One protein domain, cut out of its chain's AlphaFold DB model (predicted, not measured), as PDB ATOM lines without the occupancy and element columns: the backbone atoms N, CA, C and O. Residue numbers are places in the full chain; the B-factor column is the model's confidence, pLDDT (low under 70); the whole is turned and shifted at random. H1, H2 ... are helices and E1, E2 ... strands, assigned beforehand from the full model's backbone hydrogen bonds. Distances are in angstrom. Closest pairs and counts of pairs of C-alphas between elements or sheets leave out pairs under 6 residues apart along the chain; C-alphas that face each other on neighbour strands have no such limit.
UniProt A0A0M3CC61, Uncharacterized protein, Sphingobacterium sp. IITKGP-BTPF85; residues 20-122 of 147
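What this domain is: This is residues 20 to 122 of the 147 residues of an uncharacterized protein of Sphingobacterium sp. IITKGP-BTPF85 (UniProt A0A0M3CC61). Short helices stand round a middle of loops: H1 and H2 at one end, H3, H4 and H5 at the other, and one long helix, H6, that starts beside H2 and runs outward on a slant. Strand E1 bridges from the H2 side to H3, the long stretch 91 to 103 leads from H5 back to H6, and the printed part opens at Ile 20 in the middle. The contacts between helices are few, and H2 and H6 are the two that touch. The printed part has 103 residues, with six named helices and one named strand in the order H1, H2, E1, H3, H4, H5, H6; the class is mostly helix. The whole is compact, with a radius of gyration of the C-alphas of 13.9 A and spans of 37 by 32 by 24 A.

How they stand to each other: Go along from Ile 20 to H1, residues 28 to 33, and on to H2, residues 39 to 48. The two are close but not clearly touching, their closest C-alphas being those of Asp 28 and Arg 42, 6.6 A apart; they run opposite ways at a steep tilt of 69 degrees, only just short of about perpendicular. Next comes E1, residues 55 to 59, which pairs with no named strand, and it meets H3, residues 60 to 66, only through their link. H3 is close but not clearly touching to H4, residues 71 to 78, with the C-alphas of Lys 66 and Trp 74 closest at 6.3 A. H4 is likewise close but not clearly touching to H5, residues 81 to 90: look at the C-alphas of Val 75 and Leu 84, the closest, 7.3 A apart, at a steep tilt of 53 degrees, opposite ways. H6, residues 104 to 122, touches H2 with residues 104 to 108 alone; the closest C-alphas are those of Tyr 45 and Leu 105, 6.7 A apart, at a shallow tilt of 31 degrees, the same way. H5 and H6 are apart. In H1, H2, H3, H4, H5 and H6 every O i to N i+4 pair is within hydrogen-bond range.

Where its parts are: Find C-alpha 28 at (-23.082, 4.288, 8.892), where H1 begins its six residues. H2 measures 14.3 A from first to last C-alpha, and E1 13.3 A from C-alpha 55 at (-6.346, -1.009, 19.724). After H3, of seven residues, and H4, of eight, H5 measures 14.4 A. H6 is the longest helix, 26.1 A, and ends at C-alpha 122, at (0.823, -3.113, 36.333).

The domain as a whole: The two C-alphas farthest apart are those of Lys 33 and Val 122, at 40.1 A. The printed part has no cut. The link from H5 to H6 is long, with 13 residues. Mean pLDDT of the printed part is 92.0, and no printed residue is under 70.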
ATOM      1  N   ILE A  20      -7.998  -3.736  16.051       94.25
ATOM      2  CA  ILE A  20      -8.486  -5.125  16.057       94.25
ATOM      3  C   ILE A  20      -9.609  -5.284  15.033       94.25
ATOM      4  O   ILE A  20      -9.448  -5.993  14.039       94.25
ATOM      5  N   HIS A  21     -10.699  -4.537  15.223       94.75
ATOM      6  CA  HIS A  21     -11.730  -4.385  14.209       94.75
ATOM      7  C   HIS A  21     -11.346  -3.239  13.266       94.75
ATOM      8  O   HIS A  21     -11.159  -2.108  13.732       94.75
ATOM      9  N   PRO A  22     -11.243  -3.486  11.946       93.62
ATOM     10  CA  PRO A  22     -10.770  -2.481  11.004       93.62
ATOM     11  C   PRO A  22     -11.645  -1.225  10.977       93.62
ATOM     12  O   PRO A  22     -12.868  -1.301  10.845       93.62
ATOM     13  N   LYS A  23     -11.001  -0.050  10.981       93.56
ATOM     14  CA  LYS A  23     -11.665   1.265  10.950       93.56
ATOM     15  C   LYS A  23     -12.711   1.407   9.831       93.56
ATOM     16  O   LYS A  23     -13.713   2.087  10.024       93.56
ATOM     17  N   LYS A  24     -12.504   0.758   8.677       92.62
ATOM     18  CA  LYS A  24     -13.401   0.846   7.508       92.62
ATOM     19  C   LYS A  24     -14.848   0.415   7.798       92.62
ATOM     20  O   LYS A  24     -15.753   0.916   7.142       92.62
ATOM     21  N   TYR A  25     -15.068  -0.455   8.789       93.00
ATOM     22  CA  TYR A  25     -16.406  -0.929   9.166       93.00
ATOM     23  C   TYR A  25     -17.170   0.042  10.076       93.00
ATOM     24  O   TYR A  25     -18.372  -0.110  10.258       93.00
ATOM     25  N   PHE A  26     -16.509   1.066  10.625       94.94
ATOM     26  CA  PHE A  26     -17.124   2.050  11.519       94.94
ATOM     27  C   PHE A  26     -17.657   3.255  10.740       94.94
ATOM     28  O   PHE A  26     -17.282   4.400  10.985       94.94
ATOM     29  N   THR A  27     -18.519   2.979   9.763       95.62
ATOM     30  CA  THR A  27     -19.261   3.991   9.001       95.62
ATOM     31  C   THR A  27     -20.730   3.605   8.974       95.62
ATOM     32  O   THR A  27     -21.039   2.414   8.965       95.62
ATOM     33  N   ASP A  28     -21.642   4.580   8.919       95.06
ATOM     34  CA  ASP A  28     -23.082   4.288   8.892       95.06
ATOM     35  C   ASP A  28     -23.449   3.290   7.792       95.06
ATOM     36  O   ASP A  28     -24.154   2.318   8.040       95.06
ATOM     37  N   LYS A  29     -22.893   3.479   6.591       96.12
ATOM     38  CA  LYS A  29     -23.136   2.608   5.437       96.12
ATOM     39  C   LYS A  29     -22.749   1.152   5.705       96.12
ATOM     40  O   LYS A  29     -23.508   0.255   5.352       96.12
ATOM     41  N   GLU A  30     -21.574   0.908   6.280       95.25
ATOM     42  CA  GLU A  30     -21.105  -0.458   6.543       95.25
ATOM     43  C   GLU A  30     -21.839  -1.091   7.731       95.25
ATOM     44  O   GLU A  30     -22.179  -2.268   7.673       95.25
ATOM     45  N   LEU A  31     -22.169  -0.312   8.764       95.06
ATOM     46  CA  LEU A  31     -22.940  -0.798   9.912       95.06
ATOM     47  C   LEU A  31     -24.382  -1.163   9.520       95.06
ATOM     48  O   LEU A  31     -24.879  -2.204   9.942       95.06
ATOM     49  N   ILE A  32     -25.031  -0.374   8.656       95.62
ATOM     50  CA  ILE A  32     -26.369  -0.693   8.129       95.62
ATOM     51  C   ILE A  32     -26.339  -1.996   7.321       95.62
ATOM     52  O   ILE A  32     -27.207  -2.843   7.499       95.62
ATOM     53  N   LYS A  33     -25.313  -2.214   6.484       95.00
ATOM     54  CA  LYS A  33     -25.149  -3.483   5.744       95.00
ATOM     55  C   LYS A  33     -25.008  -4.704   6.657       95.00
ATOM     56  O   LYS A  33     -25.336  -5.806   6.236       95.00
ATOM     57  N   LEU A  34     -24.505  -4.512   7.875       91.62
ATOM     58  CA  LEU A  34     -24.384  -5.551   8.899       91.62
ATOM     59  C   LEU A  34     -25.674  -5.739   9.722       91.62
ATOM     60  O   LEU A  34     -25.673  -6.533  10.657       91.62
ATOM     61  N   GLY A  35     -26.758  -5.024   9.395       93.88
ATOM     62  CA  GLY A  35     -28.048  -5.101  10.090       93.88
ATOM     63  C   GLY A  35     -28.193  -4.147  11.281       93.88
ATOM     64  O   GLY A  35     -29.153  -4.253  12.038       93.88
ATOM     65  N   ILE A  36     -27.260  -3.206  11.472       94.06
ATOM     66  CA  ILE A  36     -27.285  -2.245  12.586       94.06
ATOM     67  C   ILE A  36     -28.034  -0.979  12.143       94.06
ATOM     68  O   ILE A  36     -27.447   0.048  11.783       94.06
ATOM     69  N   GLU A  37     -29.363  -1.062  12.140       94.31
ATOM     70  CA  GLU A  37     -30.247   0.016  11.670       94.31
ATOM     71  C   GLU A  37     -30.529   1.098  12.722       94.31
ATOM     72  O   GLU A  37     -30.851   2.234  12.362       94.31
ATOM     73  N   ASP A  38     -30.328   0.804  14.006       96.69
ATOM     74  CA  ASP A  38     -30.507   1.792  15.069       96.69
ATOM     75  C   ASP A  38     -29.393   2.855  15.046       96.69
ATOM     76  O   ASP A  38     -28.199   2.553  15.135       96.69
ATOM     77  N   GLU A  39     -29.775   4.128  14.915       95.62
ATOM     78  CA  GLU A  39     -28.824   5.243  14.833       95.62
ATOM     79  C   GLU A  39     -28.049   5.446  16.143       95.62
ATOM     80  O   GLU A  39     -26.848   5.732  16.119       95.62
ATOM     81  N   GLY A  40     -28.713   5.282  17.291       96.38
ATOM     82  CA  GLY A  40     -28.082   5.412  18.604       96.38
ATOM     83  C   GLY A  40     -26.992   4.363  18.808       96.38
ATOM     84  O   GLY A  40     -25.900   4.668  19.293       96.38
ATOM     85  N   LEU A  41     -27.254   3.139  18.367       95.00
ATOM     86  CA  LEU A  41     -26.328   2.024  18.380       95.00
ATOM     87  C   LEU A  41     -25.152   2.301  17.444       95.00
ATOM     88  O   LEU A  41     -24.006   2.245  17.886       95.00
ATOM     89  N   ARG A  42     -25.388   2.721  16.194       96.00
ATOM     90  CA  ARG A  42     -24.293   3.082  15.270       96.00
ATOM     91  C   ARG A  42     -23.384   4.177  15.821       96.00
ATOM     92  O   ARG A  42     -22.160   4.054  15.735       96.00
ATOM     93  N   LYS A  43     -23.947   5.209  16.456       96.25
ATOM     94  CA  LYS A  43     -23.159   6.256  17.129       96.25
ATOM     95  C   LYS A  43     -22.249   5.681  18.212       96.25
ATOM     96  O   LYS A  43     -21.099   6.104  18.312       96.25
ATOM     97  N   GLN A  44     -22.706   4.687  18.976       96.31
ATOM     98  CA  GLN A  44     -21.871   4.014  19.977       96.31
ATOM     99  C   GLN A  44     -20.709   3.237  19.342       96.31
ATOM    100  O   GLN A  44     -19.588   3.308  19.852       96.31
ATOM    101  N   TYR A  45     -20.926   2.556  18.210       96.19
ATOM    102  CA  TYR A  45     -19.849   1.883  17.465       96.19
ATOM    103  C   TYR A  45     -18.794   2.896  17.005       96.19
ATOM    104  O   TYR A  45     -17.602   2.729  17.271       96.19
ATOM    105  N   ILE A  46     -19.238   3.979  16.362       95.69
ATOM    106  CA  ILE A  46     -18.366   5.030  15.819       95.69
ATOM    107  C   ILE A  46     -17.645   5.800  16.938       95.69
ATOM    108  O   ILE A  46     -16.496   6.202  16.774       95.69
ATOM    109  N   ALA A  47     -18.248   5.974  18.111       95.81
ATOM    110  CA  ALA A  47     -17.555   6.581  19.248       95.81
ATOM    111  C   ALA A  47     -16.461   5.664  19.837       95.81
ATOM    112  O   ALA A  47     -15.503   6.140  20.447       95.81
ATOM    113  N   SER A  48     -16.581   4.348  19.648       94.12
ATOM    114  CA  SER A  48     -15.781   3.350  20.366       94.12
ATOM    115  C   SER A  48     -14.563   2.826  19.591       94.12
ATOM    116  O   SER A  48     -13.637   2.290  20.209       94.12
ATOM    117  N   PHE A  49     -14.497   2.993  18.265       93.12
ATOM    118  CA  PHE A  49     -13.461   2.341  17.441       93.12
ATOM    119  C   PHE A  49     -12.026   2.815  17.705       93.12
ATOM    120  O   PHE A  49     -11.091   2.045  17.513       93.12
ATOM    121  N   ASN A  50     -11.831   4.064  18.137       93.88
ATOM    122  CA  ASN A  50     -10.508   4.656  18.392       93.88
ATOM    123  C   ASN A  50     -10.050   4.529  19.854       93.88
ATOM    124  O   ASN A  50      -9.126   5.209  20.293       93.88
ATOM    125  N   THR A  51     -10.715   3.683  20.633       94.75
ATOM    126  CA  THR A  51     -10.402   3.495  22.050       94.75
ATOM    127  C   THR A  51      -9.431   2.338  22.259       94.75
ATOM    128  O   THR A  51      -9.323   1.441  21.424       94.75
ATOM    129  N   LEU A  52      -8.769   2.310  23.422       92.88
ATOM    130  CA  LEU A  52      -7.819   1.254  23.793       92.88
ATOM    131  C   LEU A  52      -8.398  -0.162  23.627       92.88
ATOM    132  O   LEU A  52      -7.691  -1.070  23.204       92.88
ATOM    133  N   SER A  53      -9.695  -0.337  23.888       94.19
ATOM    134  CA  SER A  53     -10.393  -1.617  23.745       94.19
ATOM    135  C   SER A  53     -10.476  -2.138  22.308       94.19
ATOM    136  O   SER A  53     -10.711  -3.328  22.132       94.19
ATOM    137  N   ASN A  54     -10.252  -1.306  21.288       96.12
ATOM    138  CA  ASN A  54     -10.135  -1.736  19.889       96.12
ATOM    139  C   ASN A  54      -8.701  -1.604  19.340       96.12
ATOM    140  O   ASN A  54      -8.458  -1.930  18.185       96.12
ATOM    141  N   LEU A  55      -7.742  -1.135  20.141       94.94
ATOM    142  CA  LEU A  55      -6.346  -1.009  19.724       94.94
ATOM    143  C   LEU A  55      -5.514  -2.187  20.230       94.94
ATOM    144  O   LEU A  55      -5.777  -2.737  21.303       94.94
ATOM    145  N   GLN A  56      -4.496  -2.562  19.470       93.88
ATOM    146  CA  GLN A  56      -3.533  -3.594  19.838       93.88
ATOM    147  C   GLN A  56      -2.135  -3.257  19.333       93.88
ATOM    148  O   GLN A  56      -1.982  -2.424  18.440       93.88
ATOM    149  N   LEU A  57      -1.128  -3.917  19.904       92.81
ATOM    150  CA  LEU A  57       0.203  -3.988  19.316       92.81
ATOM    151  C   LEU A  57       0.350  -5.322  18.594       92.81
ATOM    152  O   LEU A  57       0.097  -6.366  19.187       92.81
ATOM    153  N   ILE A  58       0.734  -5.264  17.328       91.56
ATOM    154  CA  ILE A  58       0.901  -6.421  16.447       91.56
ATOM    155  C   ILE A  58       2.243  -6.299  15.718       91.56
ATOM    156  O   ILE A  58       2.721  -5.181  15.495       91.56
ATOM    157  N   GLN A  59       2.885  -7.422  15.398       90.00
ATOM    158  CA  GLN A  59       4.161  -7.404  14.680       90.00
ATOM    159  C   GLN A  59       3.958  -6.957  13.229       90.00
ATOM    160  O   GLN A  59       2.889  -7.158  12.655       90.00
ATOM    161  N   GLU A  60       4.975  -6.343  12.623       87.75
ATOM    162  CA  GLU A  60       4.900  -5.814  11.253       87.75
ATOM    163  C   GLU A  60       4.439  -6.855  10.221       87.75
ATOM    164  O   GLU A  60       3.560  -6.566   9.410       87.75
ATOM    165  N   THR A  61       4.949  -8.084  10.301       84.75
ATOM    166  CA  THR A  61       4.555  -9.193   9.420       84.75
ATOM    167  C   THR A  61       3.075  -9.549   9.564       84.75
ATOM    168  O   THR A  61       2.350  -9.567   8.574       84.75
ATOM    169  N   GLU A  62       2.600  -9.748  10.794       85.44
ATOM    170  CA  GLU A  62       1.197 -10.082  11.077       85.44
ATOM    171  C   GLU A  62       0.252  -8.931  10.686       85.44
ATOM    172  O   GLU A  62      -0.856  -9.153  10.197       85.44
ATOM    173  N   ASN A  63       0.691  -7.681  10.853       86.56
ATOM    174  CA  ASN A  63      -0.070  -6.502  10.445       86.56
ATOM    175  C   ASN A  63      -0.264  -6.440   8.922       86.56
ATOM    176  O   ASN A  63      -1.357  -6.116   8.443       86.56
ATOM    177  N   LEU A  64       0.790  -6.762   8.163       82.44
ATOM    178  CA  LEU A  64       0.745  -6.840   6.701       82.44
ATOM    179  C   LEU A  64      -0.175  -7.968   6.223       82.44
ATOM    180  O   LEU A  64      -0.906  -7.773   5.256       82.44
ATOM    181  N   GLU A  65      -0.188  -9.110   6.912       82.81
ATOM    182  CA  GLU A  65      -1.094 -10.227   6.610       82.81
ATOM    183  C   GLU A  65      -2.553  -9.897   6.943       82.81
ATOM    184  O   GLU A  65      -3.460 -10.222   6.175       82.81
ATOM    185  N   LYS A  66      -2.795  -9.201   8.061       81.88
ATOM    186  CA  LYS A  66      -4.148  -8.824   8.481       81.88
ATOM    187  C   LYS A  66      -4.827  -7.910   7.469       81.88
ATOM    188  O   LYS A  66      -6.013  -8.093   7.222       81.88
ATOM    189  N   ASN A  67      -4.130  -6.923   6.902       82.94
ATOM    190  CA  ASN A  67      -4.579  -6.072   5.783       82.94
ATOM    191  C   ASN A  67      -6.081  -5.674   5.782       82.94
ATOM    192  O   ASN A  67      -6.805  -5.845   4.799       82.94
ATOM    193  N   ALA A  68      -6.586  -5.157   6.908       79.56
ATOM    194  CA  ALA A  68      -7.997  -4.785   7.095       79.56
ATOM    195  C   ALA A  68      -9.032  -5.921   6.896       79.56
ATOM    196  O   ALA A  68     -10.214  -5.641   6.663       79.56
ATOM    197  N   THR A  69      -8.622  -7.180   7.006       87.38
ATOM    198  CA  THR A  69      -9.493  -8.362   7.066       87.38
ATOM    199  C   THR A  69     -10.363  -8.306   8.328       87.38
ATOM    200  O   THR A  69      -9.899  -7.800   9.362       87.38
ATOM    201  N   PRO A  70     -11.633  -8.759   8.275       90.94
ATOM    202  CA  PRO A  70     -12.451  -8.925   9.471       90.94
ATOM    203  C   PRO A  70     -11.714  -9.716  10.550       90.94
ATOM    204  O   PRO A  70     -11.028 -10.691  10.260       90.94
ATOM    205  N   PHE A  71     -11.849  -9.276  11.802       92.44
ATOM    206  CA  PHE A  71     -11.047  -9.812  12.895       92.44
ATOM    207  C   PHE A  71     -11.255 -11.316  13.095       92.44
ATOM    208  O   PHE A  71     -10.276 -12.052  13.142       92.44
ATOM    209  N   LYS A  72     -12.518 -11.760  13.138       92.75
ATOM    210  CA  LYS A  72     -12.884 -13.178  13.219       92.75
ATOM    211  C   LYS A  72     -12.195 -14.009  12.135       92.75
ATOM    212  O   LYS A  72     -11.425 -14.904  12.462       92.75
ATOM    213  N   ASP A  73     -12.409 -13.639  10.875       90.88
ATOM    214  CA  ASP A  73     -11.886 -14.374   9.723       90.88
ATOM    215  C   ASP A  73     -10.356 -14.436   9.743       90.88
ATOM    216  O   ASP A  73      -9.764 -15.468   9.441       90.88
ATOM    217  N   TRP A  74      -9.687 -13.338  10.100       92.06
ATOM    218  CA  TRP A  74      -8.229 -13.319  10.170       92.06
ATOM    219  C   TRP A  74      -7.703 -14.240  11.275       92.06
ATOM    220  O   TRP A  74      -6.819 -15.053  11.021       92.06
ATOM    221  N   VAL A  75      -8.268 -14.155  12.480       90.00
ATOM    222  CA  VAL A  75      -7.814 -14.933  13.638       90.00
ATOM    223  C   VAL A  75      -8.036 -16.434  13.446       90.00
ATOM    224  O   VAL A  75      -7.147 -17.219  13.769       90.00
ATOM    225  N   GLU A  76      -9.189 -16.829  12.901       88.56
ATOM    226  CA  GLU A  76      -9.523 -18.236  12.632       88.56
ATOM    227  C   GLU A  76      -8.625 -18.855  11.548       88.56
ATOM    228  O   GLU A  76      -8.354 -20.052  11.581       88.56
ATOM    229  N   ASN A  77      -8.124 -18.045  10.607       88.56
ATOM    230  CA  ASN A  77      -7.200 -18.507   9.569       88.56
ATOM    231  C   ASN A  77      -5.728 -18.484  10.014       88.56
ATOM    232  O   ASN A  77      -4.941 -19.322   9.572       88.56
ATOM    233  N   ALA A  78      -5.339 -17.521  10.855       87.81
ATOM    234  CA  ALA A  78      -3.950 -17.314  11.262       87.81
ATOM    235  C   ALA A  78      -3.499 -18.263  12.385       87.81
ATOM    236  O   ALA A  78      -2.319 -18.612  12.454       87.81
ATOM    237  N   TYR A  79      -4.415 -18.694  13.260       89.12
ATOM    238  CA  TYR A  79      -4.068 -19.458  14.459       89.12
ATOM    239  C   TYR A  79      -4.903 -20.732  14.602       89.12
ATOM    240  O   TYR A  79      -6.109 -20.740  14.382       89.12
ATOM    241  N   LYS A  80      -4.255 -21.810  15.056       88.94
ATOM    242  CA  LYS A  80      -4.927 -23.030  15.542       88.94
ATOM    243  C   LYS A  80      -5.325 -22.874  17.014       88.94
ATOM    244  O   LYS A  80      -4.759 -22.022  17.690       88.94
ATOM    245  N   ASP A  81      -6.205 -23.728  17.533       85.38
ATOM    246  CA  ASP A  81      -6.802 -23.627  18.881       85.38
ATOM    247  C   ASP A  81      -5.824 -23.218  20.008       85.38
ATOM    248  O   ASP A  81      -6.035 -22.200  20.671       85.38
ATOM    249  N   ASP A  82      -4.703 -23.925  20.187       88.19
ATOM    250  CA  ASP A  82      -3.718 -23.592  21.234       88.19
ATOM    251  C   ASP A  82      -3.029 -22.234  21.002       88.19
ATOM    252  O   ASP A  82      -2.757 -21.473  21.936       88.19
ATOM    253  N   GLN A  83      -2.738 -21.906  19.742       89.69
ATOM    254  CA  GLN A  83      -2.126 -20.631  19.364       89.69
ATOM    255  C   GLN A  83      -3.117 -19.477  19.537       89.69
ATOM    256  O   GLN A  83      -2.732 -18.398  19.985       89.69
ATOM    257  N   LEU A  84      -4.394 -19.727  19.253       89.88
ATOM    258  CA  LEU A  84      -5.482 -18.780  19.422       89.88
ATOM    259  C   LEU A  84      -5.667 -18.408  20.894       89.88
ATOM    260  O   LEU A  84      -5.797 -17.229  21.220       89.88
ATOM    261  N   ILE A  85      -5.626 -19.387  21.800       90.12
ATOM    262  CA  ILE A  85      -5.705 -19.128  23.244       90.12
ATOM    263  C   ILE A  85      -4.546 -18.228  23.690       90.12
ATOM    264  O   ILE A  85      -4.760 -17.235  24.390       90.12
ATOM    265  N   ASN A  86      -3.324 -18.528  23.243       90.44
ATOM    266  CA  ASN A  86      -2.145 -17.720  23.558       90.44
ATOM    267  C   ASN A  86      -2.261 -16.292  23.010       90.44
ATOM    268  O   ASN A  86      -1.985 -15.334  23.736       90.44
ATOM    269  N   TYR A  87      -2.734 -16.145  21.771       91.25
ATOM    270  CA  TYR A  87      -3.013 -14.849  21.163       91.25
ATOM    271  C   TYR A  87      -4.047 -14.061  21.982       91.25
ATOM    272  O   TYR A  87      -3.795 -12.926  22.389       91.25
ATOM    273  N   LYS A  88      -5.189 -14.671  22.324       92.50
ATOM    274  CA  LYS A  88      -6.224 -14.010  23.131       92.50
ATOM    275  C   LYS A  88      -5.682 -13.550  24.488       92.50
ATOM    276  O   LYS A  88      -5.901 -12.401  24.873       92.50
ATOM    277  N   ASN A  89      -4.906 -14.390  25.172       91.44
ATOM    278  CA  ASN A  89      -4.290 -14.050  26.455       91.44
ATOM    279  C   ASN A  89      -3.307 -12.871  26.341       91.44
ATOM    280  O   ASN A  89      -3.359 -11.935  27.148       91.44
ATOM    281  N   LEU A  90      -2.446 -12.882  25.317       90.88
ATOM    282  CA  LEU A  90      -1.479 -11.814  25.050       90.88
ATOM    283  C   LEU A  90      -2.162 -10.473  24.746       90.88
ATOM    284  O   LEU A  90      -1.671  -9.436  25.183       90.88
ATOM    285  N   HIS A  91      -3.300 -10.491  24.047       92.19
ATOM    286  CA  HIS A  91      -4.041  -9.289  23.641       92.19
ATOM    287  C   HIS A  91      -5.164  -8.879  24.619       92.19
ATOM    288  O   HIS A  91      -5.916  -7.933  24.341       92.19
ATOM    289  N   GLN A  92      -5.270  -9.574  25.762       94.00
ATOM    290  CA  GLN A  92      -6.315  -9.407  26.785       94.00
ATOM    291  C   GLN A  92      -7.728  -9.494  26.192       94.00
ATOM    292  O   GLN A  92      -8.606  -8.681  26.485       94.00
ATOM    293  N   ILE A  93      -7.931 -10.477  25.322       93.44
ATOM    294  CA  ILE A  93      -9.210 -10.791  24.693       93.44
ATOM    295  C   ILE A  93      -9.899 -11.890  25.520       93.44
ATOM    296  O   ILE A  93      -9.236 -12.865  25.874       93.44
ATOM    297  N   PRO A  94     -11.204 -11.762  25.834       89.06
ATOM    298  CA  PRO A  94     -11.946 -12.814  26.527       89.06
ATOM    299  C   PRO A  94     -11.877 -14.155  25.787       89.06
ATOM    300  O   PRO A  94     -11.897 -14.191  24.559       89.06
ATOM    301  N   SER A  95     -11.792 -15.258  26.529       83.88
ATOM    302  CA  SER A  95     -11.655 -16.606  25.959       83.88
ATOM    303  C   SER A  95     -12.901 -17.022  25.174       83.88
ATOM    304  O   SER A  95     -12.781 -17.477  24.035       83.88
ATOM    305  N   ASP A  96     -14.072 -16.796  25.772       83.62
ATOM    306  CA  ASP A  96     -15.388 -17.017  25.180       83.62
ATOM    307  C   ASP A  96     -15.970 -15.671  24.741       83.62
ATOM    308  O   ASP A  96     -16.352 -14.832  25.562       83.62
ATOM    309  N   ASN A  97     -15.903 -15.410  23.440       85.00
ATOM    310  CA  ASN A  97     -16.438 -14.201  22.841       85.00
ATOM    311  C   ASN A  97     -16.671 -14.370  21.345       85.00
ATOM    312  O   ASN A  97     -15.898 -15.024  20.644       85.00
ATOM    313  N   ASP A  98     -17.694 -13.683  20.847       90.94
ATOM    314  CA  ASP A  98     -17.866 -13.524  19.416       90.94
ATOM    315  C   ASP A  98     -16.955 -12.401  18.892       90.94
ATOM    316  O   ASP A  98     -16.993 -11.261  19.359       90.94
ATOM    317  N   LEU A  99     -16.117 -12.753  17.917       92.75
ATOM    318  CA  LEU A  99     -15.173 -11.855  17.253       92.75
ATOM    319  C   LEU A  99     -15.772 -11.175  16.012       92.75
ATOM    320  O   LEU A  99     -15.071 -10.445  15.302       92.75
ATOM    321  N   THR A 100     -17.050 -11.424  15.702       94.06
ATOM    322  CA  THR A 100     -17.743 -10.739  14.608       94.06
ATOM    323  C   THR A 100     -17.876  -9.242  14.875       94.06
ATOM    324  O   THR A 100     -17.931  -8.764  16.008       94.06
ATOM    325  N   MET A 101     -17.978  -8.465  13.793       93.19
ATOM    326  CA  MET A 101     -18.241  -7.028  13.885       93.19
ATOM    327  C   MET A 101     -19.604  -6.728  14.526       93.19
ATOM    328  O   MET A 101     -19.748  -5.704  15.185       93.19
ATOM    329  N   ILE A 102     -20.589  -7.618  14.369       94.12
ATOM    330  CA  ILE A 102     -21.931  -7.452  14.944       94.12
ATOM    331  C   ILE A 102     -21.843  -7.378  16.469       94.12
ATOM    332  O   ILE A 102     -22.459  -6.501  17.057       94.12
ATOM    333  N   ASN A 103     -20.992  -8.186  17.101       94.19
ATOM    334  CA  ASN A 103     -20.826  -8.210  18.556       94.19
ATOM    335  C   ASN A 103     -19.681  -7.317  19.071       94.19
ATOM    336  O   ASN A 103     -19.218  -7.459  20.205       94.19
ATOM    337  N   PHE A 104     -19.252  -6.330  18.272       95.62
ATOM    338  CA  PHE A 104     -18.148  -5.435  18.625       95.62
ATOM    339  C   PHE A 104     -18.338  -4.709  19.967       95.62
ATOM    340  O   PHE A 104     -17.372  -4.581  20.714       95.62
ATOM    341  N   LEU A 105     -19.537  -4.211  20.300       95.19
ATOM    342  CA  LEU A 105     -19.730  -3.477  21.563       95.19
ATOM    343  C   LEU A 105     -19.589  -4.376  22.794       95.19
ATOM    344  O   LEU A 105     -19.037  -3.947  23.809       95.19
ATOM    345  N   GLU A 106     -20.048  -5.622  22.703       95.38
ATOM    346  CA  GLU A 106     -19.864  -6.606  23.765       95.38
ATOM    347  C   GLU A 106     -18.386  -6.983  23.903       95.38
ATOM    348  O   GLU A 106     -17.821  -6.888  24.999       95.38
ATOM    349  N   PHE A 107     -17.727  -7.294  22.781       95.88
ATOM    350  CA  PHE A 107     -16.280  -7.501  22.722       95.88
ATOM    351  C   PHE A 107     -15.522  -6.334  23.374       95.88
ATOM    352  O   PHE A 107     -14.665  -6.535  24.240       95.88
ATOM    353  N   HIS A 108     -15.869  -5.103  22.997       95.56
ATOM    354  CA  HIS A 108     -15.246  -3.872  23.473       95.56
ATOM    355  C   HIS A 108     -15.394  -3.711  24.983       95.56
ATOM    356  O   HIS A 108     -14.403  -3.438  25.669       95.56
ATOM    357  N   LYS A 109     -16.606  -3.917  25.508       95.75
ATOM    358  CA  LYS A 109     -16.917  -3.827  26.939       95.75
ATOM    359  C   LYS A 109     -16.129  -4.859  27.742       95.75
ATOM    360  O   LYS A 109     -15.489  -4.500  28.734       95.75
ATOM    361  N   ASN A 110     -16.127  -6.113  27.299       95.44
ATOM    362  CA  ASN A 110     -15.462  -7.205  28.005       95.44
ATOM    363  C   ASN A 110     -13.939  -7.014  27.994       95.44
ATOM    364  O   ASN A 110     -13.293  -7.043  29.046       95.44
ATOM    365  N   ARG A 111     -13.366  -6.678  26.831       95.44
ATOM    366  CA  ARG A 111     -11.939  -6.355  26.704       95.44
ATOM    367  C   ARG A 111     -11.547  -5.125  27.526       95.44
ATOM    368  O   ARG A 111     -10.494  -5.126  28.159       95.44
ATOM    369  N   ARG A 112     -12.397  -4.091  27.596       95.19
ATOM    370  CA  ARG A 112     -12.162  -2.907  28.447       95.19
ATOM    371  C   ARG A 112     -11.962  -3.295  29.912       95.19
ATOM    372  O   ARG A 112     -11.076  -2.743  30.562       95.19
ATOM    373  N   GLY A 113     -12.783  -4.213  30.425       94.31
ATOM    374  CA  GLY A 113     -12.683  -4.716  31.795       94.31
ATOM    375  C   GLY A 113     -11.332  -5.379  32.066       94.31
ATOM    376  O   GLY A 113     -10.643  -4.996  33.014       94.31
ATOM    377  N   LEU A 114     -10.916  -6.285  31.178       94.00
ATOM    378  CA  LEU A 114      -9.633  -6.991  31.275       94.00
ATOM    379  C   LEU A 114      -8.439  -6.033  31.198       94.00
ATOM    380  O   LEU A 114      -7.529  -6.097  32.027       94.00
ATOM    381  N   LEU A 115      -8.461  -5.093  30.250       93.69
ATOM    382  CA  LEU A 115      -7.416  -4.077  30.110       93.69
ATOM    383  C   LEU A 115      -7.321  -3.194  31.357       93.69
ATOM    384  O   LEU A 115      -6.220  -2.917  31.828       93.69
ATOM    385  N   LYS A 116      -8.461  -2.776  31.923       93.44
ATOM    386  CA  LYS A 116      -8.494  -1.988  33.161       93.44
ATOM    387  C   LYS A 116      -7.860  -2.758  34.317       93.44
ATOM    388  O   LYS A 116      -6.984  -2.213  34.981       93.44
ATOM    389  N   GLN A 117      -8.265  -4.010  34.533       92.25
ATOM    390  CA  GLN A 117      -7.694  -4.863  35.581       92.25
ATOM    391  C   GLN A 117      -6.184  -5.036  35.391       92.25
ATOM    392  O   GLN A 117      -5.411  -4.856  36.332       92.25
ATOM    393  N   ARG A 118      -5.740  -5.302  34.157       91.44
ATOM    394  CA  ARG A 118      -4.317  -5.451  33.845       91.44
ATOM    395  C   ARG A 118      -3.534  -4.165  34.105       91.44
ATOM    396  O   ARG A 118      -2.480  -4.235  34.729       91.44
ATOM    397  N   LEU A 119      -4.048  -3.007  33.687       91.81
ATOM    398  CA  LEU A 119      -3.421  -1.707  33.951       91.81
ATOM    399  C   LEU A 119      -3.345  -1.403  35.447       91.81
ATOM    400  O   LEU A 119      -2.304  -0.954  35.912       91.81
ATOM    401  N   MET A 120      -4.413  -1.666  36.205       92.19
ATOM    402  CA  MET A 120      -4.415  -1.474  37.659       92.19
ATOM    403  C   MET A 120      -3.340  -2.326  38.337       92.19
ATOM    404  O   MET A 120      -2.620  -1.815  39.192       92.19
ATOM    405  N   ASN A 121      -3.178  -3.579  37.902       91.25
ATOM    406  CA  ASN A 121      -2.143  -4.474  38.417       91.25
ATOM    407  C   ASN A 121      -0.731  -3.985  38.059       91.25
ATOM    408  O   ASN A 121       0.128  -3.914  38.932       91.25
ATOM    409  N   VAL A 122      -0.490  -3.609  36.797       90.69
ATOM    410  CA  VAL A 122       0.823  -3.113  36.333       90.69
ATOM    411  C   VAL A 122       1.214  -1.809  37.033       90.69
ATOM    412  O   VAL A 122       2.377  -1.613  37.370       90.69
TER     413      VAL A 122